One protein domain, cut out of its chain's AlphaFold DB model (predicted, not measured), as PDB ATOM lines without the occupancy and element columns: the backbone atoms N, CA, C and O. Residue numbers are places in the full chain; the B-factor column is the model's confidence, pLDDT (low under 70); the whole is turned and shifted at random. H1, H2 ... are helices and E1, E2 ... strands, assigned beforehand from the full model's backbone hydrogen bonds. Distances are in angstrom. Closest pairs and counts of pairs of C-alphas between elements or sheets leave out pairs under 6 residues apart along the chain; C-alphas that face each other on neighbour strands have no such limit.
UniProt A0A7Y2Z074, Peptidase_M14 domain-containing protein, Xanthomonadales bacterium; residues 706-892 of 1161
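This is residues 706 to 892 of the 1161 residues of the protein "Peptidase_M14 domain-containing protein" of Xanthomonadales bacterium (UniProt A0A7Y2Z074). A wide, twisted sheet of six strands forms one wall, and the long strand pair E7 and E10 lies over one of its faces, crossed over its strands, as a smaller second layer in a loose, lopsided sandwich. The long link of residues 802 to 817 loops over the opposite face, while the hairpin of E11 and E12 and the short helix H2 lie at opposite ends of the domain and the hairpin of E5 and E6 lies off to one side. The printed part has 187 residues, with two named helices and twelve named strands in the order E1 E2 E3 E4 E5 E6 H1 E7 E8 E9 H2 E10 E11 E12; the large sheet runs E3 E2 E1 E4 E9 E8, antiparallel throughout. The class is mostly strand, although under half of the residues are in named elements. The whole is compact, with a radius of gyration of the C-alphas of 16.8 A and spans of 49 by 39 by 30 A.

In the large sheet, E1 is residues 706 to 713, 21.0 A long, and its C-alpha 706 is at (49.569, -15.859, 94.475). E2 is residues 719 to 727, 22.5 A; E3 is 733 to 739, 19.2 A; E4 is 748 to 755, 23.4 A; E8 is 794 to 801, 19.8 A; and E9 is 818 to 824, 19.6 A. E7, residues 780 to 786, measures 20.9 A, and E10, residues 838 to 847, measures 28.7 A, from C-alpha 838 at (65.838, -34.973, 88.429). The short pieces are E5, residues 761 to 763; E6, 766 to 768; H1, 775 to 778; H2, 829 to 834; E11, 864 to 866; and E12, 869 to 871, whose C-alpha 871 is at (42.569, -15.034, 109.997).

E3 and E8 are the edge strands of the large sheet. E1, E2 and E3 form a meander, each strand the antiparallel neighbour of the one before, and with E4 a Greek key, in which E4 is also the antiparallel neighbour of E1. Within hydrogen-bond range across the neighbour pairs are N 710 and O 752, 2.9 A apart, between E1 and E4; N 723 and O 709, 2.8 A apart, between E2 and E1; and N 736 and O 724, 2.8 A apart, between E3 and E2. On the other side of E4, N 751 and O 821 of E9 are 2.8 A apart, and in the hairpin of E8 and E9, N 796 and O 822 are 2.8 A apart. E8 bends by 53 degrees at residue 797. E7 and E8 are near each other, with 8 pairs of C-alphas within 10 A. E7 and E10 are antiparallel at 157 degrees, with N 783 and O 844 3.0 A apart; residues 841 to 842 of E10 also pair with 891 to 892. In the two small hairpins, N 763 and O 766 are 3.0 A apart between E5 and E6, and N 864 and O 871 are 2.9 A apart between E11 and E12. Neither helix is on the large sheet; the closest C-alphas of H2 and E7 are those of Leu 834 and Val 786, 6.6 A apart. In H2 every O i to N i+4 pair is within hydrogen-bond range, and H1 is too short for such a pair.

The two C-alphas farthest apart are those of Pro 715 and Ala 867, at 50.8 A. The printed part has no cut. The links E8 to E9 and E10 to E11 are long, with 16 residues each, and residues 872 to 892 hold no named element. The mean pLDDT of the printed part is 94.1, and no printed residue is under 70.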
ATOM      1  N   ILE A 706      49.366 -15.354  95.843       96.75
ATOM      2  CA  ILE A 706      49.569 -15.859  94.475       96.75
ATOM      3  C   ILE A 706      48.257 -16.483  93.989       96.75
ATOM      4  O   ILE A 706      47.690 -17.332  94.669       96.75
ATOM      5  N   ALA A 707      47.789 -16.069  92.813       95.50
ATOM      6  CA  ALA A 707      46.616 -16.633  92.149       95.50
ATOM      7  C   ALA A 707      47.013 -17.716  91.137       95.50
ATOM      8  O   ALA A 707      46.400 -18.780  91.099       95.50
ATOM      9  N   ALA A 708      48.062 -17.474  90.344       95.75
ATOM     10  CA  ALA A 708      48.542 -18.424  89.344       95.75
ATOM     11  C   ALA A 708      50.035 -18.251  89.038       95.75
ATOM     12  O   ALA A 708      50.578 -17.150  89.128       95.75
ATOM     13  N   VAL A 709      50.691 -19.332  88.619       97.62
ATOM     14  CA  VAL A 709      52.065 -19.348  88.105       97.62
ATOM     15  C   VAL A 709      52.112 -20.139  86.810       97.62
ATOM     16  O   VAL A 709      51.578 -21.241  86.724       97.62
ATOM     17  N   ARG A 710      52.791 -19.600  85.802       97.12
ATOM     18  CA  ARG A 710      53.067 -20.295  84.541       97.12
ATOM     19  C   ARG A 710      54.540 -20.176  84.205       97.12
ATOM     20  O   ARG A 710      55.097 -19.080  84.277       97.12
ATOM     21  N   MET A 711      55.158 -21.289  83.825       97.81
ATOM     22  CA  MET A 711      56.518 -21.309  83.289       97.81
ATOM     23  C   MET A 711      56.469 -21.723  81.824       97.81
ATOM     24  O   MET A 711      55.847 -22.724  81.464       97.81
ATOM     25  N   VAL A 712      57.105 -20.916  80.987       97.12
ATOM     26  CA  VAL A 712      57.059 -21.003  79.533       97.12
ATOM     27  C   VAL A 712      58.460 -21.258  79.008       97.12
ATOM     28  O   VAL A 712      59.402 -20.564  79.377       97.12
ATOM     29  N   ASP A 713      58.600 -22.239  78.131       97.31
ATOM     30  CA  ASP A 713      59.809 -22.475  77.359       97.31
ATOM     31  C   ASP A 713      60.038 -21.321  76.375       97.31
ATOM     32  O   ASP A 713      59.269 -21.157  75.432       97.31
ATOM     33  N   VAL A 714      61.084 -20.511  76.571       95.88
ATOM     34  CA  VAL A 714      61.328 -19.321  75.729       95.88
ATOM     35  C   VAL A 714      61.526 -19.676  74.247       95.88
ATOM     36  O   VAL A 714      60.945 -18.988  73.407       95.88
ATOM     37  N   PRO A 715      62.283 -20.733  73.880       94.88
ATOM     38  CA  PRO A 715      62.484 -21.092  72.477       94.88
ATOM     39  C   PRO A 715      61.205 -21.429  71.700       94.88
ATOM     40  O   PRO A 715      61.127 -21.117  70.513       94.88
ATOM     41  N   THR A 716      60.228 -22.083  72.334       95.25
ATOM     42  CA  THR A 716      58.994 -22.542  71.663       95.25
ATOM     43  C   THR A 716      57.761 -21.699  71.992       95.25
ATOM     44  O   THR A 716      56.793 -21.699  71.234       95.25
ATOM     45  N   GLY A 717      57.778 -20.975  73.112       94.56
ATOM     46  CA  GLY A 717      56.611 -20.302  73.677       94.56
ATOM     47  C   GLY A 717      55.618 -21.245  74.366       94.56
ATOM     48  O   GLY A 717      54.532 -20.795  74.728       94.56
ATOM     49  N   ALA A 718      55.949 -22.529  74.537       96.19
ATOM     50  CA  ALA A 718      55.075 -23.515  75.168       96.19
ATOM     51  C   ALA A 718      55.085 -23.395  76.699       96.19
ATOM     52  O   ALA A 718      56.140 -23.279  77.319       96.19
ATOM     53  N   VAL A 719      53.913 -23.468  77.324       97.06
ATOM     54  CA  VAL A 719      53.771 -23.624  78.773       97.06
ATOM     55  C   VAL A 719      54.184 -25.049  79.143       97.06
ATOM     56  O   VAL A 719      53.616 -26.011  78.632       97.06
ATOM     57  N   ILE A 720      55.156 -25.177  80.045       97.44
ATOM     58  CA  ILE A 720      55.671 -26.469  80.536       97.44
ATOM     59  C   ILE A 720      55.258 -26.768  81.982       97.44
ATOM     60  O   ILE A 720      55.373 -27.904  82.450       97.44
ATOM     61  N   PHE A 721      54.785 -25.741  82.688       97.62
ATOM     62  CA  PHE A 721      54.266 -25.819  84.043       97.62
ATOM     63  C   PHE A 721      53.179 -24.760  84.233       97.62
ATOM     64  O   PHE A 721      53.392 -23.588  83.906       97.62
ATOM     65  N   GLU A 722      52.046 -25.160  84.799       95.88
ATOM     66  CA  GLU A 722      50.988 -24.271  85.265       95.88
ATOM     67  C   GLU A 722      50.567 -24.669  86.677       95.88
ATOM     68  O   GLU A 722      50.401 -25.847  86.990       95.88
ATOM     69  N   ALA A 723      50.369 -23.666  87.520       96.88
ATOM     70  CA  ALA A 723      49.744 -23.811  88.816       96.88
ATOM     71  C   ALA A 723      48.728 -22.686  89.011       96.88
ATOM     72  O   ALA A 723      48.994 -21.540  88.645       96.88
ATOM     73  N   GLU A 724      47.570 -22.991  89.581       95.19
ATOM     74  CA  GLU A 724      46.509 -22.013  89.812       95.19
ATOM     75  C   GLU A 724      45.691 -22.396  91.043       95.19
ATOM     76  O   GLU A 724      45.351 -23.561  91.241       95.19
ATOM     77  N   TRP A 725      45.396 -21.412  91.887       93.75
ATOM     78  CA  TRP A 725      44.542 -21.605  93.050       93.75
ATOM     79  C   TRP A 725      43.080 -21.454  92.644       93.75
ATOM     80  O   TRP A 725      42.622 -20.358  92.315       93.75
ATOM     81  N   ASP A 726      42.348 -22.561  92.697       88.88
ATOM     82  CA  ASP A 726      40.928 -22.608  92.380       88.88
ATOM     83  C   ASP A 726      40.083 -22.545  93.662       88.88
ATOM     84  O   ASP A 726      40.452 -23.148  94.675       88.88
ATOM     85  N   PRO A 727      38.946 -21.833  93.655       85.75
ATOM     86  CA  PRO A 727      38.021 -21.813  94.785       85.75
ATOM     87  C   PRO A 727      37.518 -23.226  95.114       85.75
ATOM     88  O   PRO A 727      37.148 -23.984  94.222       85.75
ATOM     89  N   ALA A 728      37.485 -23.577  96.399       85.94
ATOM     90  CA  ALA A 728      37.042 -24.881  96.889       85.94
ATOM     91  C   ALA A 728      36.119 -24.701  98.108       85.94
ATOM     92  O   ALA A 728      36.463 -25.046  99.236       85.94
ATOM     93  N   GLY A 729      34.940 -24.118  97.881       81.56
ATOM     94  CA  GLY A 729      33.996 -23.731  98.938       81.56
ATOM     95  C   GLY A 729      34.266 -22.335  99.514       81.56
ATOM     96  O   GLY A 729      35.074 -21.581  98.979       81.56
ATOM     97  N   GLU A 730      33.590 -21.991 100.617       78.50
ATOM     98  CA  GLU A 730      33.501 -20.609 101.138       78.50
ATOM     99  C   GLU A 730      34.794 -20.027 101.731       78.50
ATOM    100  O   GLU A 730      34.888 -18.822 101.932       78.50
ATOM    101  N   ASN A 731      35.759 -20.862 102.127       82.44
ATOM    102  CA  ASN A 731      36.963 -20.397 102.835       82.44
ATOM    103  C   ASN A 731      38.234 -21.165 102.448       82.44
ATOM    104  O   ASN A 731      39.252 -21.082 103.142       82.44
ATOM    105  N   GLN A 732      38.181 -21.952 101.375       89.44
ATOM    106  CA  GLN A 732      39.299 -22.779 100.939       89.44
ATOM    107  C   GLN A 732      39.557 -22.615  99.449       89.44
ATOM    108  O   GLN A 732      38.656 -22.318  98.662       89.44
ATOM    109  N   ARG A 733      40.814 -22.833  99.078       91.62
ATOM    110  CA  ARG A 733      41.263 -22.965  97.699       91.62
ATOM    111  C   ARG A 733      42.033 -24.266  97.546       91.62
ATOM    112  O   ARG A 733      42.717 -24.705  98.469       91.62
ATOM    113  N   THR A 734      41.933 -24.868  96.372       93.06
ATOM    114  CA  THR A 734      42.729 -26.036  95.991       93.06
ATOM    115  C   THR A 734      43.736 -25.617  94.933       93.06
ATOM    116  O   THR A 734      43.395 -24.896  93.999       93.06
ATOM    117  N   LEU A 735      44.984 -26.053  95.087       95.25
ATOM    118  CA  LEU A 735      46.016 -25.817  94.087       95.25
ATOM    119  C   LEU A 735      45.854 -26.828  92.954       95.25
ATOM    120  O   LEU A 735      46.111 -28.018  93.145       95.25
ATOM    121  N   TYR A 736      45.467 -26.350  91.778       94.56
ATOM    122  CA  TYR A 736      45.674 -27.080  90.537       94.56
ATOM    123  C   TYR A 736      47.143 -26.951  90.135       94.56
ATOM    124  O   TYR A 736      47.708 -25.858  90.174       94.56
ATOM    125  N   LEU A 737      47.763 -28.066  89.754       95.06
ATOM    126  CA  LEU A 737      49.145 -28.118  89.293       95.06
ATOM    127  C   LEU A 737      49.232 -29.082  88.116       95.06
ATOM    128  O   LEU A 737      48.901 -30.258  88.257       95.06
ATOM    129  N   ASN A 738      49.737 -28.592  86.989       94.88
ATOM    130  CA  ASN A 738      50.047 -29.399  85.819       94.88
ATOM    131  C   ASN A 738      51.508 -29.174  85.391       94.88
ATOM    132  O   ASN A 738      51.910 -28.070  85.017       94.88
ATOM    133  N   GLN A 739      52.308 -30.239  85.468       96.06
ATOM    134  CA  GLN A 739      53.691 -30.286  85.002       96.06
ATOM    135  C   GLN A 739      53.750 -31.112  83.716       96.06
ATOM    136  O   GLN A 739      53.821 -32.339  83.771       96.06
ATOM    137  N   LEU A 740      53.816 -30.438  82.569       95.56
ATOM    138  CA  LEU A 740      53.921 -31.100  81.267       95.56
ATOM    139  C   LEU A 740      55.319 -31.688  81.059       95.56
ATOM    140  O   LEU A 740      55.485 -32.750  80.463       95.56
ATOM    141  N   GLN A 741      56.342 -30.983  81.548       95.56
ATOM    142  CA  GLN A 741      57.736 -31.373  81.369       95.56
ATOM    143  C   GLN A 741      58.650 -30.755  82.433       95.56
ATOM    144  O   GLN A 741      58.479 -29.573  82.726       95.56
ATOM    145  N   PRO A 742      59.645 -31.483  82.987       97.62
ATOM    146  CA  PRO A 742      60.635 -30.901  83.891       97.62
ATOM    147  C   PRO A 742      61.416 -29.746  83.256       97.62
ATOM    148  O   PRO A 742      61.760 -29.792  82.078       97.62
ATOM    149  N   LEU A 743      61.793 -28.750  84.055       98.19
ATOM    150  CA  LEU A 743      62.695 -27.692  83.605       98.19
ATOM    151  C   LEU A 743      64.117 -28.256  83.435       98.19
ATOM    152  O   LEU A 743      64.720 -28.738  84.385       98.19
ATOM    153  N   GLU A 744      64.681 -28.173  82.235       97.94
ATOM    154  CA  GLU A 744      66.080 -28.510  81.941       97.94
ATOM    155  C   GLU A 744      67.072 -27.453  82.458       97.94
ATOM    156  O   GLU A 744      66.928 -26.258  82.181       97.94
ATOM    157  N   LEU A 745      68.144 -27.889  83.129       98.06
ATOM    158  CA  LEU A 745      69.282 -27.027  83.458       98.06
ATOM    159  C   LEU A 745      69.981 -26.494  82.194       98.06
ATOM    160  O   LEU A 745      70.417 -27.263  81.335       98.06
ATOM    161  N   GLY A 746      70.223 -25.183  82.156       96.38
ATOM    162  CA  GLY A 746      70.899 -24.462  81.072       96.38
ATOM    163  C   GLY A 746      69.974 -23.986  79.957       96.38
ATOM    164  O   GLY A 746      70.472 -23.473  78.958       96.38
ATOM    165  N   ARG A 747      68.663 -24.163  80.124       97.12
ATOM    166  CA  ARG A 747      67.631 -23.731  79.187       97.12
ATOM    167  C   ARG A 747      66.923 -22.479  79.711       97.12
ATOM    168  O   ARG A 747      66.780 -22.318  80.924       97.12
ATOM    169  N   ASP A 748      66.529 -21.601  78.794       97.44
ATOM    170  CA  ASP A 748      65.870 -20.335  79.116       97.44
ATOM    171  C   ASP A 748      64.350 -20.505  79.186       97.44
ATOM    172  O   ASP A 748      63.719 -21.056  78.277       97.44
ATOM    173  N   TYR A 749      63.769 -19.984  80.260       97.69
ATOM    174  CA  TYR A 749      62.341 -20.003  80.544       97.69
ATOM    175  C   TYR A 749      61.835 -18.594  80.837       97.69
ATOM    176  O   TYR A 749      62.600 -17.703  81.191       97.69
ATOM    177  N   ALA A 750      60.531 -18.387  80.717       97.06
ATOM    178  CA  ALA A 750      59.846 -17.217  81.237       97.06
ATOM    179  C   ALA A 750      58.901 -17.656  82.353       97.06
ATOM    180  O   ALA A 750      58.164 -18.626  82.194       97.06
ATOM    181  N   VAL A 751      58.919 -16.955  83.483       96.81
ATOM    182  CA  VAL A 751      57.935 -17.113  84.553       96.81
ATOM    183  C   VAL A 751      56.946 -15.962  84.478       96.81
ATOM    184  O   VAL A 751      57.329 -14.807  84.301       96.81
ATOM    185  N   TRP A 752      55.672 -16.289  84.632       97.56
ATOM    186  CA  TRP A 752      54.592 -15.343  84.845       97.56
ATOM    187  C   TRP A 752      53.883 -15.718  86.146       97.56
ATOM    188  O   TRP A 752      53.487 -16.870  86.323       97.56
ATOM    189  N   ILE A 753      53.770 -14.762  87.063       97.75
ATOM    190  CA  ILE A 753      53.159 -14.928  88.383       97.75
ATOM    191  C   ILE A 753      52.036 -13.910  88.500       97.75
ATOM    192  O   ILE A 753      52.306 -12.710  88.474       97.75
ATOM    193  N   ALA A 754      50.808 -14.382  88.659       97.38
ATOM    194  CA  ALA A 754      49.656 -13.552  88.967       97.38
ATOM    195  C   ALA A 754      49.358 -13.552  90.461       97.38
ATOM    196  O   ALA A 754      49.472 -14.577  91.139       97.38
ATOM    197  N   TYR A 755      48.911 -12.402  90.942       97.31
ATOM    198  CA  TYR A 755      48.396 -12.169  92.279       97.31
ATOM    199  C   TYR A 755      46.894 -11.898  92.206       97.31
ATOM    200  O   TYR A 755      46.353 -11.549  91.159       97.31
ATOM    201  N   ASP A 756      46.211 -12.039  93.334       95.38
ATOM    202  CA  ASP A 756      44.767 -11.821  93.453       95.38
ATOM    203  C   ASP A 756      44.343 -10.337  93.381       95.38
ATOM    204  O   ASP A 756      43.160 -10.026  93.516       95.38
ATOM    205  N   ARG A 757      45.298  -9.414  93.207       95.94
ATOM    206  CA  ARG A 757      45.091  -7.961  93.265       95.94
ATOM    207  C   ARG A 757      46.216  -7.166  92.582       95.94
ATOM    208  O   ARG A 757      47.340  -7.666  92.506       95.94
ATOM    209  N   PRO A 758      45.968  -5.906  92.170       97.12
ATOM    210  CA  PRO A 758      47.007  -5.001  91.676       97.12
ATOM    211  C   PRO A 758      48.101  -4.757  92.718       97.12
ATOM    212  O   PRO A 758      47.841  -4.340  93.845       97.12
ATOM    213  N   MET A 759      49.363  -4.950  92.356       97.44
ATOM    214  CA  MET A 759      50.458  -4.900  93.328       97.44
ATOM    215  C   MET A 759      51.207  -3.571  93.341       97.44
ATOM    216  O   MET A 759      51.974  -3.328  94.280       97.44
ATOM    217  N   ARG A 760      51.039  -2.712  92.331       96.19
ATOM    218  CA  ARG A 760      51.854  -1.501  92.151       96.19
ATOM    219  C   ARG A 760      51.011  -0.255  91.950       96.19
ATOM    220  O   ARG A 760      49.920  -0.308  91.411       96.19
ATOM    221  N   TRP A 761      51.548   0.875  92.396       95.44
ATOM    222  CA  TRP A 761      50.965   2.186  92.149       95.44
ATOM    223  C   TRP A 761      51.593   2.806  90.909       95.44
ATOM    224  O   TRP A 761      52.794   2.629  90.671       95.44
ATOM    225  N   ARG A 762      50.797   3.546  90.133       91.44
ATOM    226  CA  ARG A 762      51.290   4.247  88.951       91.44
ATOM    227  C   ARG A 762      50.909   5.712  88.943       91.44
ATOM    228  O   ARG A 762      49.768   6.069  89.215       91.44
ATOM    229  N   GLU A 763      51.846   6.530  88.491       89.12
ATOM    230  CA  GLU A 763      51.617   7.934  88.166       89.12
ATOM    231  C   GLU A 763      52.096   8.193  86.743       89.12
ATOM    232  O   GLU A 763      53.210   7.832  86.373       89.12
ATOM    233  N   GLN A 764      51.220   8.761  85.908       86.31
ATOM    234  CA  GLN A 764      51.502   9.031  84.487       86.31
ATOM    235  C   GLN A 764      51.998   7.800  83.702       86.31
ATOM    236  O   GLN A 764      52.741   7.920  82.733       86.31
ATOM    237  N   GLY A 765      51.558   6.607  84.109       85.81
ATOM    238  CA  GLY A 765      51.930   5.346  83.474       85.81
ATOM    239  C   GLY A 765      53.193   4.695  84.033       85.81
ATOM    240  O   GLY A 765      53.412   3.530  83.723       85.81
ATOM    241  N   GLU A 766      53.957   5.353  84.903       92.12
ATOM    242  CA  GLU A 766      55.174   4.805  85.517       92.12
ATOM    243  C   GLU A 766      54.902   4.221  86.900       92.12
ATOM    244  O   GLU A 766      54.072   4.746  87.639       92.12
ATOM    245  N   ILE A 767      55.607   3.144  87.264       94.44
ATOM    246  CA  ILE A 767      55.529   2.588  88.622       94.44
ATOM    247  C   ILE A 767      56.268   3.523  89.564       94.44
ATOM    248  O   ILE A 767      57.475   3.728  89.430       94.44
ATOM    249  N   VAL A 768      55.550   4.036  90.554       94.75
ATOM    250  CA  VAL A 768      56.120   4.871  91.608       94.75
ATOM    251  C   VAL A 768      55.768   4.290  92.971       94.75
ATOM    252  O   VAL A 768      54.965   3.363  93.095       94.75
ATOM    253  N   THR A 769      56.415   4.804  94.013       94.56
ATOM    254  CA  THR A 769      56.063   4.405  95.379       94.56
ATOM    255  C   THR A 769      54.664   4.922  95.689       94.56
ATOM    256  O   THR A 769      54.360   6.075  95.398       94.56
ATOM    257  N   PHE A 770      53.817   4.070  96.263       96.19
ATOM    258  CA  PHE A 770      52.493   4.481  96.721       96.19
ATOM    259  C   PHE A 770      52.623   5.651  97.717       96.19
ATOM    260  O   PHE A 770      53.516   5.594  98.572       96.19
ATOM    261  N   PRO A 771      51.793   6.708  97.637       96.62
ATOM    262  CA  PRO A 771      51.911   7.847  98.542       96.62
ATOM    263  C   PRO A 771      51.891   7.401 100.012       96.62
ATOM    264  O   PRO A 771      51.097   6.550 100.412       96.62
ATOM    265  N   GLY A 772      52.823   7.919 100.812       93.56
ATOM    266  CA  GLY A 772      52.979   7.543 102.221       93.56
ATOM    267  C   GLY A 772      53.723   6.226 102.471       93.56
ATOM    268  O   GLY A 772      53.953   5.863 103.621       93.56
ATOM    269  N   GLN A 773      54.140   5.501 101.430       93.94
ATOM    270  CA  GLN A 773      54.907   4.262 101.572       93.94
ATOM    271  C   GLN A 773      56.400   4.461 101.311       93.94
ATOM    272  O   GLN A 773      56.848   5.438 100.714       93.94
ATOM    273  N   SER A 774      57.197   3.495 101.768       89.31
ATOM    274  CA  SER A 774      58.632   3.456 101.475       89.31
ATOM    275  C   SER A 774      58.917   2.795 100.125       89.31
ATOM    276  O   SER A 774      58.192   1.889  99.701       89.31
ATOM    277  N   ALA A 775      60.036   3.158  99.492       86.81
ATOM    278  CA  ALA A 775      60.473   2.557  98.227       86.81
ATOM    279  C   ALA A 775      60.668   1.026  98.304       86.81
ATOM    280  O   ALA A 775      60.568   0.340  97.291       86.81
ATOM    281  N   PHE A 776      60.883   0.463  99.503       84.31
ATOM    282  CA  PHE A 776      60.998  -0.986  99.711       84.31
ATOM    283  C   PHE A 776      59.722  -1.763  99.349       84.31
ATOM    284  O   PHE A 776      59.799  -2.969  99.121       84.31
ATOM    285  N   THR A 777      58.559  -1.107  99.288       84.31
ATOM    286  CA  THR A 777      57.297  -1.732  98.845       84.31
ATOM    287  C   THR A 777      57.332  -2.166  97.378       84.31
ATOM    288  O   THR A 777      56.600  -3.070  96.990       84.31
ATOM    289  N   LEU A 778      58.233  -1.590  96.577       88.50
ATOM    290  CA  LEU A 778      58.419  -1.958  95.175       88.50
ATOM    291  C   LEU A 778      59.247  -3.240  94.997       88.50
ATOM    292  O   LEU A 778      59.216  -3.829  93.913       88.50
ATOM    293  N   ASN A 779      59.938  -3.702  96.045       87.62
ATOM    294  CA  ASN A 779      60.827  -4.855  95.966       87.62
ATOM    295  C   ASN A 779      60.068  -6.134  95.579       87.62
ATOM    296  O   ASN A 779      59.016  -6.479  96.129       87.62
ATOM    297  N   PHE A 780      60.656  -6.863  94.642       92.88
ATOM    298  CA  PHE A 780      60.286  -8.218  94.271       92.88
ATOM    299  C   PHE A 780      61.551  -9.074  94.318       92.88
ATOM    300  O   PHE A 780      62.632  -8.605  93.957       92.88
ATOM    301  N   SER A 781      61.425 -10.308  94.790       92.81
ATOM    302  CA  SER A 781      62.493 -11.295  94.739       92.81
ATOM    303  C   SER A 781      61.897 -12.681  94.543       92.81
ATOM    304  O   SER A 781      61.036 -13.106  95.315       92.81
ATOM    305  N   ALA A 782      62.397 -13.383  93.527       92.12
ATOM    306  CA  ALA A 782      62.164 -14.801  93.317       92.12
ATOM    307  C   ALA A 782      63.472 -15.578  93.506       92.12
ATOM    308  O   ALA A 782      64.552 -15.123  93.126       92.12
ATOM    309  N   SER A 783      63.384 -16.765  94.097       95.56
ATOM    310  CA  SER A 783      64.488 -17.730  94.147       95.56
ATOM    311  C   SER A 783      63.941 -19.153  94.158       95.56
ATOM    312  O   SER A 783      62.743 -19.347  94.348       95.56
ATOM    313  N   ALA A 784      64.791 -20.158  93.953       97.69
ATOM    314  CA  ALA A 784      64.378 -21.557  94.010       97.69
ATOM    315  C   ALA A 784      65.339 -22.403  94.852       97.69
ATOM    316  O   ALA A 784      66.530 -22.097  94.940       97.69
ATOM    317  N   SER A 785      64.836 -23.480  95.455       98.25
ATOM    318  CA  SER A 785      65.646 -24.428  96.230       98.25
ATOM    319  C   SER A 785      65.249 -25.879  95.978       98.25
ATOM    320  O   SER A 785      64.097 -26.164  95.663       98.25
ATOM    321  N   VAL A 786      66.194 -26.802  96.165       98.12
ATOM    322  CA  VAL A 786      65.931 -28.245  96.285       98.12
ATOM    323  C   VAL A 786      66.137 -28.619  97.749       98.12
ATOM    324  O   VAL A 786      67.249 -28.525  98.279       98.12
ATOM    325  N   GLY A 787      65.050 -28.975  98.437       95.06
ATOM    326  CA  GLY A 787      65.037 -28.976  99.903       95.06
ATOM    327  C   GLY A 787      65.428 -27.593 100.443       95.06
ATOM    328  O   GLY A 787      64.935 -26.572  99.962       95.06
ATOM    329  N   ASP A 788      66.372 -27.556 101.384       93.56
ATOM    330  CA  ASP A 788      66.864 -26.312 102.001       93.56
ATOM    331  C   ASP A 788      68.064 -25.679 101.266       93.56
ATOM    332  O   ASP A 788      68.636 -24.693 101.732       93.56
ATOM    333  N   GLN A 789      68.508 -26.257 100.145       97.75
ATOM    334  CA  GLN A 789      69.673 -25.780  99.395       97.75
ATOM    335  C   GLN A 789      69.227 -24.941  98.192       97.75
ATOM    336  O   GLN A 789      68.479 -25.419  97.339       97.75
ATOM    337  N   ALA A 790      69.691 -23.692  98.114       97.50
ATOM    338  CA  ALA A 790      69.349 -22.784  97.022       97.50
ATOM    339  C   ALA A 790      69.963 -23.232  95.684       97.50
ATOM    340  O   ALA A 790      71.136 -23.604  95.625       97.50
ATOM    341  N   LEU A 791      69.174 -23.139  94.613       98.12
ATOM    342  CA  LEU A 791      69.648 -23.263  93.239       98.12
ATOM    343  C   LEU A 791      70.276 -21.940  92.787       98.12
ATOM    344  O   LEU A 791      69.785 -20.859  93.121       98.12
ATOM    345  N   THR A 792      71.324 -22.013  91.968       97.88
ATOM    346  CA  THR A 792      71.751 -20.853  91.182       97.88
ATOM    347  C   THR A 792      70.662 -20.570  90.149       97.88
ATOM    348  O   THR A 792      70.350 -21.446  89.343       97.88
ATOM    349  N   MET A 793      70.106 -19.359  90.148       96.56
ATOM    350  CA  MET A 793      69.100 -18.890  89.190       96.56
ATOM    351  C   MET A 793      69.558 -17.552  88.608       96.56
ATOM    352  O   MET A 793      69.999 -16.675  89.353       96.56
ATOM    353  N   ILE A 794      69.483 -17.403  87.288       96.31
ATOM    354  CA  ILE A 794      69.771 -16.145  86.592       96.31
ATOM    355  C   ILE A 794      68.434 -15.573  86.136       96.31
ATOM    356  O   ILE A 794      67.724 -16.252  85.407       96.31
ATOM    357  N   GLU A 795      68.104 -14.354  86.561       95.06
ATOM    358  CA  GLU A 795      66.875 -13.637  86.194       95.06
ATOM    359  C   GLU A 795      67.206 -12.460  85.266       95.06
ATOM    360  O   GLU A 795      68.172 -11.731  85.499       95.06
ATOM    361  N   ASN A 796      66.394 -12.267  84.228       94.19
ATOM    362  CA  ASN A 796      66.476 -11.176  83.263       94.19
ATOM    363  C   ASN A 796      65.069 -10.641  82.941       94.19
ATOM    364  O   ASN A 796      64.064 -11.321  83.133       94.19
ATOM    365  N   ASN A 797      64.984  -9.422  82.402       92.69
ATOM    366  CA  ASN A 797      63.738  -8.833  81.877       92.69
ATOM    367  C   ASN A 797      62.549  -8.792  82.865       92.69
ATOM    368  O   ASN A 797      61.391  -8.732  82.436       92.69
ATOM    369  N   ALA A 798      62.846  -8.787  84.168       93.88
ATOM    370  CA  ALA A 798      61.893  -8.698  85.265       93.88
ATOM    371  C   ALA A 798      61.051  -7.421  85.206       93.88
ATOM    372  O   ALA A 798      61.583  -6.308  85.175       93.88
ATOM    373  N   ARG A 799      59.726  -7.576  85.206       94.69
ATOM    374  CA  ARG A 799      58.784  -6.457  85.132       94.69
ATOM    375  C   ARG A 799      57.412  -6.802  85.694       94.69
ATOM    376  O   ARG A 799      56.926  -7.921  85.562       94.69
ATOM    377  N   TRP A 800      56.755  -5.786  86.239       95.81
ATOM    378  CA  TRP A 800      55.312  -5.810  86.465       95.81
ATOM    379  C   TRP A 800      54.577  -5.565  85.152       95.81
ATOM    380  O   TRP A 800      54.994  -4.734  84.339       95.81
ATOM    381  N   VAL A 801      53.504  -6.312  84.937       95.62
ATOM    382  CA  VAL A 801      52.783  -6.362  83.671       95.62
ATOM    383  C   VAL A 801      51.535  -5.491  83.737       95.62
ATOM    384  O   VAL A 801      50.707  -5.648  84.626       95.62
ATOM    385  N   ASN A 802      51.374  -4.584  82.774       94.00
ATOM    386  CA  ASN A 802      50.281  -3.607  82.758       94.00
ATOM    387  C   ASN A 802      49.490  -3.564  81.439       94.00
ATOM    388  O   ASN A 802      48.617  -2.707  81.289       94.00
ATOM    389  N   THR A 803      49.799  -4.455  80.500       93.38
ATOM    390  CA  THR A 803      49.073  -4.648  79.239       93.38
ATOM    391  C   THR A 803      48.126  -5.839  79.361       93.38
ATOM    392  O   THR A 803      48.457  -6.786  80.072       93.38
ATOM    393  N   PRO A 804      46.960  -5.830  78.696       89.00
ATOM    394  CA  PRO A 804      46.062  -6.982  78.701       89.00
ATOM    395  C   PRO A 804      46.698  -8.191  78.004       89.00
ATOM    396  O   PRO A 804      47.651  -8.050  77.234       89.00
ATOM    397  N   GLY A 805      46.149  -9.378  78.265       81.06
ATOM    398  CA  GLY A 805      46.447 -10.584  77.493       81.06
ATOM    399  C   GLY A 805      46.912 -11.795  78.298       81.06
ATOM    400  O   GLY A 805      47.169 -12.816  77.676       81.06
ATOM    401  N   GLY A 806      47.038 -11.738  79.628       82.12
ATOM    402  CA  GLY A 806      47.472 -12.884  80.437       82.12
ATOM    403  C   GLY A 806      48.875 -13.410  80.106       82.12
ATOM    404  O   GLY A 806      49.660 -12.791  79.388       82.12
ATOM    405  N   ALA A 807      49.213 -14.586  80.626       80.94
ATOM    406  CA  ALA A 807      50.552 -15.149  80.467       80.94
ATOM    407  C   ALA A 807      50.981 -15.317  78.990       80.94
ATOM    408  O   ALA A 807      50.170 -15.717  78.150       80.94
ATOM    409  N   PRO A 808      52.262 -15.067  78.655       78.56
ATOM    410  CA  PRO A 808      53.354 -14.700  79.566       78.56
ATOM    411  C   PRO A 808      53.547 -13.183  79.760       78.56
ATOM    412  O   PRO A 808      54.397 -12.778  80.547       78.56
ATOM    413  N   GLY A 809      52.822 -12.338  79.018       82.81
ATOM    414  CA  GLY A 809      53.171 -10.921  78.849       82.81
ATOM    415  C   GLY A 809      52.078  -9.908  79.179       82.81
ATOM    416  O   GLY A 809      52.353  -8.713  79.113       82.81
ATOM    417  N   GLY A 810      50.872 -10.361  79.516       91.31
ATOM    418  CA  GLY A 810      49.735  -9.548  79.939       91.31
ATOM    419  C   GLY A 810      49.329  -9.810  81.394       91.31
ATOM    420  O   GLY A 810      49.751 -10.798  82.000       91.31
ATOM    421  N   TYR A 811      48.553  -8.898  81.974       94.75
ATOM    422  CA  TYR A 811      48.035  -9.036  83.335       94.75
ATOM    423  C   TYR A 811      46.946 -10.113  83.418       94.75
ATOM    424  O   TYR A 811      46.403 -10.523  82.387       94.75
ATOM    425  N   PHE A 812      46.629 -10.575  84.628       92.56
ATOM    426  CA  PHE A 812      45.644 -11.629  84.855       92.56
ATOM    427  C   PHE A 812      44.213 -11.091  84.814       92.56
ATOM    428  O   PHE A 812      43.411 -11.556  84.009       92.56
ATOM    429  N   ARG A 813      43.911 -10.090  85.645       90.06
ATOM    430  CA  ARG A 813      42.603  -9.422  85.760       90.06
ATOM    431  C   ARG A 813      42.732  -7.902  85.785       90.06
ATOM    432  O   ARG A 813      41.975  -7.210  85.110       90.06
ATOM    433  N   TYR A 814      43.724  -7.395  86.506       95.12
ATOM    434  CA  TYR A 814      43.987  -5.976  86.686       95.12
ATOM    435  C   TYR A 814      45.431  -5.656  86.331       95.12
ATOM    436  O   TYR A 814      46.343  -6.442  86.558       95.12
ATOM    437  N   ARG A 815      45.681  -4.457  85.820       96.06
ATOM    438  CA  ARG A 815      47.038  -3.968  85.576       96.06
ATOM    439  C   ARG A 815      47.883  -4.144  86.844       96.06
ATOM    440  O   ARG A 815      47.397  -3.997  87.959       96.06
ATOM    441  N   ASP A 816      49.145  -4.512  86.672       96.25
ATOM    442  CA  ASP A 816      50.101  -4.706  87.764       96.25
ATOM    443  C   ASP A 816      49.723  -5.774  88.803       96.25
ATOM    444  O   ASP A 816      50.361  -5.853  89.852       96.25
ATOM    445  N   ASP A 817      48.748  -6.637  88.519       97.44
ATOM    446  CA  ASP A 817      48.486  -7.846  89.307       97.44
ATOM    447  C   ASP A 817      49.402  -9.013  88.929       97.44
ATOM    448  O   ASP A 817      49.307 -10.088  89.508       97.44
ATOM    449  N   SER A 818      50.272  -8.826  87.938       97.44
ATOM    450  CA  SER A 818      51.110  -9.885  87.394       97.44
ATOM    451  C   SER A 818      52.550  -9.426  87.242       97.44
ATOM    452  O   SER A 818      52.833  -8.289  86.853       97.44
ATOM    453  N   PHE A 819      53.472 -10.340  87.509       96.50
ATOM    454  CA  PHE A 819      54.905 -10.164  87.340       96.50
ATOM    455  C   PHE A 819      55.432 -11.168  86.315       96.50
ATOM    456  O   PHE A 819      55.059 -12.340  86.348       96.50
ATOM    457  N   ALA A 820      56.314 -10.720  85.427       96.56
ATOM    458  CA  ALA A 820      56.954 -11.565  84.429       96.56
ATOM    459  C   ALA A 820      58.473 -11.368  84.428       96.56
ATOM    460  O   ALA A 820      58.955 -10.237  84.514       96.56
ATOM    461  N   ALA A 821      59.218 -12.459  84.277       96.12
ATOM    462  CA  ALA A 821      60.667 -12.443  84.103       96.12
ATOM    463  C   ALA A 821      61.121 -13.609  83.220       96.12
ATOM    464  O   ALA A 821      60.490 -14.662  83.196       96.12
ATOM    465  N   GLU A 822      62.236 -13.433  82.521       96.94
ATOM    466  CA  GLU A 822      62.979 -14.542  81.926       96.94
ATOM    467  C   GLU A 822      63.985 -15.067  82.949       96.94
ATOM    468  O   GLU A 822      64.579 -14.294  83.700       96.94
ATOM    469  N   PHE A 823      64.191 -16.376  82.999       97.19
ATOM    470  CA  PHE A 823      65.122 -16.992  83.926       97.19
ATOM    471  C   PHE A 823      65.715 -18.293  83.386       97.19
ATOM    472  O   PHE A 823      65.137 -18.959  82.529       97.19
ATOM    473  N   SER A 824      66.865 -18.683  83.928       97.44
ATOM    474  CA  SER A 824      67.445 -20.003  83.692       97.44
ATOM    475  C   SER A 824      68.180 -20.532  84.918       97.44
ATOM    476  O   SER A 824      68.685 -19.782  85.762       97.44
ATOM    477  N   PHE A 825      68.250 -21.859  85.012       98.12
ATOM    478  CA  PHE A 825      69.062 -22.561  86.000       98.12
ATOM    479  C   PHE A 825      70.360 -23.023  85.328       98.12
ATOM    480  O   PHE A 825      70.336 -24.033  84.627       98.12
ATOM    481  N   PRO A 826      71.499 -22.319  85.473       97.81
ATOM    482  CA  PRO A 826      72.736 -22.685  84.787       97.81
ATOM    483  C   PRO A 826      73.203 -24.103  85.137       97.81
ATOM    484  O   PRO A 826      73.010 -24.588  86.252       97.81
ATOM    485  N   ARG A 827      73.893 -24.752  84.193       97.00
ATOM    486  CA  ARG A 827      74.547 -26.062  84.385       97.00
ATOM    487  C   ARG A 827      75.875 -25.928  85.139       97.00
ATOM    488  O   ARG A 827      76.924 -26.330  84.638       97.00
ATOM    489  N   ASP A 828      75.846 -25.303  86.308       96.88
ATOM    490  CA  ASP A 828      77.024 -25.127  87.156       96.88
ATOM    491  C   ASP A 828      77.208 -26.289  88.152       96.88
ATOM    492  O   ASP A 828      76.381 -27.196  88.256       96.88
ATOM    493  N   GLY A 829      78.331 -26.286  88.877       96.44
ATOM    494  CA  GLY A 829      78.636 -27.339  89.848       96.44
ATOM    495  C   GLY A 829      77.637 -27.421  91.008       96.44
ATOM    496  O   GLY A 829      77.437 -28.510  91.542       96.44
ATOM    497  N   THR A 830      76.996 -26.306  91.372       96.44
ATOM    498  CA  THR A 830      75.987 -26.260  92.437       96.44
ATOM    499  C   THR A 830      74.720 -26.964  91.972       96.44
ATOM    500  O   THR A 830      74.322 -27.964  92.568       96.44
ATOM    501  N   ASN A 831      74.137 -26.522  90.859       98.25
ATOM    502  CA  ASN A 831      72.895 -27.071  90.326       98.25
ATOM    503  C   ASN A 831      73.043 -28.540  89.915       98.25
ATOM    504  O   ASN A 831      72.164 -29.338  90.224       98.25
ATOM    505  N   LEU A 832      74.172 -28.941  89.313       97.56
ATOM    506  CA  LEU A 832      74.434 -30.352  88.980       97.56
ATOM    507  C   LEU A 832      74.566 -31.247  90.221       97.56
ATOM    508  O   LEU A 832      74.269 -32.437  90.150       97.56
ATOM    509  N   SER A 833      75.015 -30.699  91.357       97.31
ATOM    510  CA  SER A 833      75.087 -31.455  92.614       97.31
ATOM    511  C   SER A 833      73.719 -31.633  93.277       97.31
ATOM    512  O   SER A 833      73.481 -32.658  93.913       97.31
ATOM    513  N   LEU A 834      72.823 -30.653  93.110       97.81
ATOM    514  CA  LEU A 834      71.468 -30.665  93.667       97.81
ATOM    515  C   LEU A 834      70.470 -31.409  92.766       97.81
ATOM    516  O   LEU A 834      69.487 -31.948  93.264       97.81
ATOM    517  N   VAL A 835      70.738 -31.465  91.458       97.69
ATOM    518  CA  VAL A 835      69.898 -32.102  90.434       97.69
ATOM    519  C   VAL A 835      70.745 -33.104  89.628       97.69
ATOM    520  O   VAL A 835      71.137 -32.811  88.499       97.69
ATOM    521  N   PRO A 836      71.090 -34.279  90.188       89.44
ATOM    522  CA  PRO A 836      71.932 -35.254  89.492       89.44
ATOM    523  C   PRO A 836      71.251 -35.845  88.248       89.44
ATOM    524  O   PRO A 836      71.903 -35.958  87.214       89.44
ATOM    525  N   GLU A 837      69.948 -36.137  88.321       93.50
ATOM    526  CA  GLU A 837      69.102 -36.565  87.189       93.50
ATOM    527  C   GLU A 837      67.822 -35.717  87.153       93.50
ATOM    528  O   GLU A 837      67.601 -34.929  86.232       93.50
ATOM    529  N   ALA A 838      67.019 -35.799  88.214       95.94
ATOM    530  CA  ALA A 838      65.838 -34.973  88.429       95.94
ATOM    531  C   ALA A 838      65.665 -34.644  89.917       95.94
ATOM    532  O   ALA A 838      66.135 -35.378  90.789       95.94
ATOM    533  N   ALA A 839      64.989 -33.536  90.203       97.94
ATOM    534  CA  ALA A 839      64.630 -33.113  91.548       97.94
ATOM    535  C   ALA A 839      63.305 -32.338  91.537       97.94
ATOM    536  O   ALA A 839      62.864 -31.846  90.499       97.94
ATOM    537  N   THR A 840      62.698 -32.193  92.712       98.12
ATOM    538  CA  THR A 840      61.608 -31.239  92.940       98.12
ATOM    539  C   THR A 840      62.200 -29.964  93.527       98.12
ATOM    540  O   THR A 840      62.840 -30.000  94.582       98.12
ATOM    541  N   ALA A 841      61.996 -28.846  92.840       98.25
ATOM    542  CA  ALA A 841      62.377 -27.523  93.300       98.25
ATOM    543  C   ALA A 841      61.161 -26.785  93.878       98.25
ATOM    544  O   ALA A 841      60.031 -26.988  93.443       98.25
ATOM    545  N   THR A 842      61.398 -25.926  94.866       98.25
ATOM    546  CA  THR A 842      60.400 -25.017  95.446       98.25
ATOM    547  C   THR A 842      60.710 -23.596  95.005       98.25
ATOM    548  O   THR A 842      61.846 -23.149  95.177       98.25
ATOM    549  N   LEU A 843      59.722 -22.895  94.450       97.31
ATOM    550  CA  LEU A 843      59.798 -21.465  94.162       97.31
ATOM    551  C   LEU A 843      59.531 -20.679  95.452       97.31
ATOM    552  O   LEU A 843      58.550 -20.931  96.142       97.31
ATOM    553  N   HIS A 844      60.392 -19.715  95.761       96.88
ATOM    554  CA  HIS A 844      60.245 -18.794  96.886       96.88
ATOM    555  C   HIS A 844      59.926 -17.414  96.329       96.88
ATOM    556  O   HIS A 844      60.766 -16.827  95.642       96.88
ATOM    557  N   ASN A 845      58.743 -16.892  96.641       96.00
ATOM    558  CA  ASN A 845      58.306 -15.574  96.191       96.00
ATOM    559  C   ASN A 845      58.231 -14.601  97.371       96.00
ATOM    560  O   ASN A 845      57.588 -14.872  98.388       96.00
ATOM    561  N   VAL A 846      58.906 -13.459  97.238       95.38
ATOM    562  CA  VAL A 846      58.883 -12.372  98.214       95.38
ATOM    563  C   VAL A 846      58.518 -11.071  97.518       95.38
ATOM    564  O   VAL A 846      59.303 -10.498  96.762       95.38
ATOM    565  N   THR A 847      57.345 -10.543  97.850       95.56
ATOM    566  CA  THR A 847      56.964  -9.182  97.478       95.56
ATOM    567  C   THR A 847      55.970  -8.588  98.474       95.56
ATOM    568  O   THR A 847      55.590  -9.223  99.463       95.56
ATOM    569  N   ARG A 848      55.590  -7.334  98.239       95.62
ATOM    570  CA  ARG A 848      54.561  -6.611  98.982       95.62
ATOM    571  C   ARG A 848      53.567  -5.996  98.009       95.62
ATOM    572  O   ARG A 848      53.939  -5.687  96.876       95.62
ATOM    573  N   ASN A 849      52.327  -5.802  98.445       95.94
ATOM    574  CA  ASN A 849      51.388  -4.955  97.711       95.94
ATOM    575  C   ASN A 849      51.750  -3.468  97.870       95.94
ATOM    576  O   ASN A 849      52.623  -3.102  98.662       95.94
ATOM    577  N   MET A 850      51.040  -2.602  97.147       95.75
ATOM    578  CA  MET A 850      51.303  -1.160  97.143       95.75
ATOM    579  C   MET A 850      51.168  -0.488  98.522       95.75
ATOM    580  O   MET A 850      51.804   0.530  98.742       95.75
ATOM    581  N   THR A 851      50.430  -1.075  99.475       95.50
ATOM    582  CA  THR A 851      50.311  -0.567 100.864       95.50
ATOM    583  C   THR A 851      51.298  -1.217 101.842       95.50
ATOM    584  O   THR A 851      51.235  -1.001 103.054       95.50
ATOM    585  N   GLY A 852      52.200  -2.059 101.332       94.62
ATOM    586  CA  GLY A 852      53.259  -2.697 102.102       94.62
ATOM    587  C   GLY A 852      52.898  -4.024 102.779       94.62
ATOM    588  O   GLY A 852      53.754  -4.559 103.486       94.62
ATOM    589  N   GLN A 853      51.708  -4.604 102.576       94.88
ATOM    590  CA  GLN A 853      51.389  -5.949 103.094       94.88
ATOM    591  C   GLN A 853      52.186  -7.012 102.330       94.88
ATOM    592  O   GLN A 853      52.261  -6.955 101.102       94.88
ATOM    593  N   ALA A 854      52.808  -7.956 103.045       95.81
ATOM    594  CA  ALA A 854      53.529  -9.067 102.420       95.81
ATOM    595  C   ALA A 854      52.561 -10.150 101.930       95.81
ATOM    596  O   ALA A 854      51.384 -10.134 102.296       95.81
ATOM    597  N   LEU A 855      53.066 -11.090 101.131       96.31
ATOM    598  CA  LEU A 855      52.265 -12.208 100.646       96.31
ATOM    599  C   LEU A 855      51.706 -13.041 101.798       96.31
ATOM    600  O   LEU A 855      52.399 -13.291 102.788       96.31
ATOM    601  N   ASP A 856      50.462 -13.476 101.645       95.56
ATOM    602  CA  ASP A 856      49.980 -14.667 102.319       95.56
ATOM    603  C   ASP A 856      50.784 -15.868 101.809       95.56
ATOM    604  O   ASP A 856      50.953 -16.053 100.603       95.56
ATOM    605  N   THR A 857      51.349 -16.631 102.739       95.06
ATOM    606  CA  THR A 857      52.258 -17.736 102.414       95.06
ATOM    607  C   THR A 857      51.538 -19.063 102.217       95.06
ATOM    608  O   THR A 857      52.184 -20.041 101.834       95.06
ATOM    609  N   ASN A 858      50.223 -19.102 102.466       93.94
ATOM    610  CA  ASN A 858      49.383 -20.262 102.217       93.94
ATOM    611  C   ASN A 858      48.026 -19.871 101.594       93.94
ATOM    612  O   ASN A 858      47.002 -19.882 102.280       93.94
ATOM    613  N   PRO A 859      47.968 -19.662 100.266       94.12
ATOM    614  CA  PRO A 859      46.735 -19.253  99.590       94.12
ATOM    615  C   PRO A 859      45.575 -20.267  99.665       94.12
ATOM    616  O   PRO A 859      44.449 -19.925  99.290       94.12
ATOM    617  N   ALA A 860      45.830 -21.501 100.134       93.56
ATOM    618  CA  ALA A 860      44.819 -22.539 100.354       93.56
ATOM    619  C   ALA A 860      43.735 -22.111 101.352       93.56
ATOM    620  O   ALA A 860      42.604 -22.593 101.283       93.56
ATOM    621  N   THR A 861      44.076 -21.232 102.294       90.75
ATOM    622  CA  THR A 861      43.136 -20.637 103.241       90.75
ATOM    623  C   THR A 861      42.742 -19.249 102.764       90.75
ATOM    624  O   THR A 861      43.587 -18.398 102.519       90.75
ATOM    625  N   VAL A 862      41.439 -18.996 102.622       89.94
ATOM    626  CA  VAL A 862      40.970 -17.660 102.237       89.94
ATOM    627  C   VAL A 862      41.077 -16.735 103.444       89.94
ATOM    628  O   VAL A 862      40.459 -16.973 104.485       89.94
ATOM    629  N   VAL A 863      41.848 -15.658 103.296       92.38
ATOM    630  CA  VAL A 863      42.050 -14.691 104.376       92.38
ATOM    631  C   VAL A 863      40.731 -13.996 104.732       92.38
ATOM    632  O   VAL A 863      40.097 -13.307 103.921       92.38
ATOM    633  N   SER A 864      40.358 -14.111 106.002       91.81
ATOM    634  CA  SER A 864      39.185 -13.481 106.604       91.81
ATOM    635  C   SER A 864      39.579 -12.564 107.768       91.81
ATOM    636  O   SER A 864      40.763 -12.345 108.041       91.81
ATOM    637  N   TRP A 865      38.584 -11.980 108.438       93.06
ATOM    638  CA  TRP A 865      38.784 -11.175 109.639       93.06
ATOM    639  C   TRP A 865      38.128 -11.855 110.837       93.06
ATOM    640  O   TRP A 865      36.925 -12.105 110.832       93.06
ATOM    641  N   ALA A 866      38.907 -12.148 111.877       91.94
ATOM    642  CA  ALA A 866      38.376 -12.747 113.095       91.94
ATOM    643  C   ALA A 866      39.228 -12.401 114.318       91.94
ATOM    644  O   ALA A 866      40.445 -12.226 114.242       91.94
ATOM    645  N   ALA A 867      38.580 -12.338 115.484       89.12
ATOM    646  CA  ALA A 867      39.237 -12.099 116.770       89.12
ATOM    647  C   ALA A 867      40.159 -10.856 116.784       89.12
ATOM    648  O   ALA A 867      41.194 -10.842 117.457       89.12
ATOM    649  N   GLY A 868      39.782  -9.794 116.062       89.88
ATOM    650  CA  GLY A 868      40.531  -8.538 116.038       89.88
ATOM    651  C   GLY A 868      41.769  -8.522 115.140       89.88
ATOM    652  O   GLY A 868      42.642  -7.679 115.332       89.88
ATOM    653  N   GLY A 869      41.895  -9.446 114.193       93.81
ATOM    654  CA  GLY A 869      42.970  -9.410 113.208       93.81
ATOM    655  C   GLY A 869      42.674 -10.282 112.001       93.81
ATOM    656  O   GLY A 869      41.567 -10.806 111.847       93.81
ATOM    657  N   TRP A 870      43.694 -10.464 111.172       94.81
ATOM    658  CA  TRP A 870      43.617 -11.357 110.026       94.81
ATOM    659  C   TRP A 870      43.455 -12.811 110.484       94.81
ATOM    660  O   TRP A 870      43.975 -13.231 111.518       94.81
ATOM    661  N   ALA A 871      42.700 -13.607 109.745       92.69
ATOM    662  CA  ALA A 871      42.569 -15.034 109.997       92.69
ATOM    663  C   ALA A 871      42.860 -15.794 108.707       92.69
ATOM    664  O   ALA A 871      42.275 -15.477 107.677       92.69
ATOM    665  N   GLY A 872      43.767 -16.771 108.781       91.75
ATOM    666  CA  GLY A 872      44.297 -17.446 107.599       91.75
ATOM    667  C   GLY A 872      45.306 -16.585 106.842       91.75
ATOM    668  O   GLY A 872      45.280 -16.608 105.625       91.75
ATOM    669  N   TYR A 873      46.076 -15.732 107.541       94.75
ATOM    670  CA  TYR A 873      47.167 -14.953 106.944       94.75
ATOM    671  C   TYR A 873      48.511 -15.447 107.483       94.75
ATOM    672  O   TYR A 873      48.978 -15.030 108.550       94.75
ATOM    673  N   GLU A 874      49.123 -16.390 106.778       94.31
ATOM    674  CA  GLU A 874      50.267 -17.142 107.280       94.31
ATOM    675  C   GLU A 874      51.613 -16.439 107.029       94.31
ATOM    676  O   GLU A 874      51.861 -15.883 105.959       94.31
ATOM    677  N   ASP A 875      52.530 -16.503 108.002       94.25
ATOM    678  CA  ASP A 875      53.932 -16.085 107.850       94.25
ATOM    679  C   ASP A 875      54.814 -17.160 107.183       94.25
ATOM    680  O   ASP A 875      54.395 -18.293 106.981       94.25
ATOM    681  N   SER A 876      56.091 -16.859 106.913       93.44
ATOM    682  CA  SER A 876      57.029 -17.807 106.269       93.44
ATOM    683  C   SER A 876      57.252 -19.141 107.012       93.44
ATOM    684  O   SER A 876      57.957 -20.007 106.483       93.44
ATOM    685  N   ASN A 877      56.730 -19.294 108.236       91.00
ATOM    686  CA  ASN A 877      56.771 -20.519 109.034       91.00
ATOM    687  C   ASN A 877      55.420 -21.262 109.043       91.00
ATOM    688  O   ASN A 877      55.282 -22.247 109.770       91.00
ATOM    689  N   GLY A 878      54.426 -20.791 108.282       88.38
ATOM    690  CA  GLY A 878      53.066 -21.328 108.252       88.38
ATOM    691  C   GLY A 878      52.240 -20.985 109.494       88.38
ATOM    692  O   GLY A 878      51.241 -21.647 109.767       88.38
ATOM    693  N   MET A 879      52.660 -20.000 110.297       90.81
ATOM    694  CA  MET A 879      51.886 -19.552 111.455       90.81
ATOM    695  C   MET A 879      50.910 -18.457 111.036       90.81
ATOM    696  O   MET A 879      51.301 -17.509 110.365       90.81
ATOM    697  N   ASN A 880      49.661 -18.537 111.487       89.75
ATOM    698  CA  ASN A 880      48.673 -17.479 111.277       89.75
ATOM    699  C   ASN A 880      49.081 -16.216 112.067       89.75
ATOM    700  O   ASN A 880      49.194 -16.244 113.299       89.75
ATOM    701  N   THR A 881      49.351 -15.125 111.349       89.50
ATOM    702  CA  THR A 881      49.837 -13.841 111.873       89.50
ATOM    703  C   THR A 881      49.087 -12.663 111.233       89.50
ATOM    704  O   THR A 881      48.078 -12.835 110.564       89.50
ATOM    705  N   ASP A 882      49.577 -11.438 111.451       90.75
ATOM    706  CA  ASP A 882      49.097 -10.222 110.781       90.75
ATOM    707  C   ASP A 882      50.138  -9.647 109.793       90.75
ATOM    708  O   ASP A 882      50.097  -8.459 109.474       90.75
ATOM    709  N   ARG A 883      51.144 -10.435 109.370       90.00
ATOM    710  CA  ARG A 883      52.335  -9.897 108.672       90.00
ATOM    711  C   ARG A 883      52.726 -10.572 107.358       90.00
ATOM    712  O   ARG A 883      53.450  -9.930 106.595       90.00
ATOM    713  N   GLY A 884      52.292 -11.807 107.106       94.25
ATOM    714  CA  GLY A 884      52.651 -12.553 105.896       94.25
ATOM    715  C   GLY A 884      54.140 -12.892 105.796       94.25
ATOM    716  O   GLY A 884      54.890 -12.807 106.777       94.25
ATOM    717  N   GLY A 885      54.596 -13.266 104.601       95.31
ATOM    718  CA  GLY A 885      55.981 -13.679 104.403       95.31
ATOM    719  C   GLY A 885      56.350 -14.095 102.981       95.31
ATOM    720  O   GLY A 885      55.959 -13.472 101.998       95.31
ATOM    721  N   THR A 886      57.196 -15.119 102.912       95.88
ATOM    722  CA  THR A 886      57.680 -15.756 101.686       95.88
ATOM    723  C   THR A 886      56.750 -16.899 101.320       95.88
ATOM    724  O   THR A 886      56.690 -17.879 102.065       95.88
ATOM    725  N   ASP A 887      56.075 -16.799 100.179       96.19
ATOM    726  CA  ASP A 887      55.315 -17.923  99.638       96.19
ATOM    727  C   ASP A 887      56.282 -19.008  99.140       96.19
ATOM    728  O   ASP A 887      57.300 -18.702  98.506       96.19
ATOM    729  N   LYS A 888      55.970 -20.263  99.480       95.75
ATOM    730  CA  LYS A 888      56.716 -21.473  99.093       95.75
ATOM    731  C   LYS A 888      55.782 -22.576  98.591       95.75
ATOM    732  O   LYS A 888      56.115 -23.758  98.676       95.75
ATOM    733  N   THR A 889      54.580 -22.207  98.157       95.75
ATOM    734  CA  THR A 889      53.525 -23.176  97.835       95.75
ATOM    735  C   THR A 889      53.728 -23.827  96.471       95.75
ATOM    736  O   THR A 889      53.241 -24.930  96.230       95.75
ATOM    737  N   ILE A 890      54.504 -23.188  95.593       97.31
ATOM    738  CA  ILE A 890      54.725 -23.642  94.222       97.31
ATOM    739  C   ILE A 890      55.966 -24.535  94.143       97.31
ATOM    740  O   ILE A 890      57.098 -24.090  94.350       97.31
ATOM    741  N   GLN A 891      55.749 -25.803  93.795       97.44
ATOM    742  CA  GLN A 891      56.800 -26.790  93.550       97.44
ATOM    743  C   GLN A 891      56.756 -27.271  92.100       97.44
ATOM    744  O   GLN A 891      55.679 -27.426  91.536       97.44
ATOM    745  N   PHE A 892      57.918 -27.520  91.500       98.12
ATOM    746  CA  PHE A 892      58.037 -27.953  90.106       98.12
ATOM    747  C   PHE A 892      59.196 -28.938  89.924       98.12
ATOM    748  O   PHE A 892      60.136 -28.985  90.721       98.12
TER     749      PHE A 892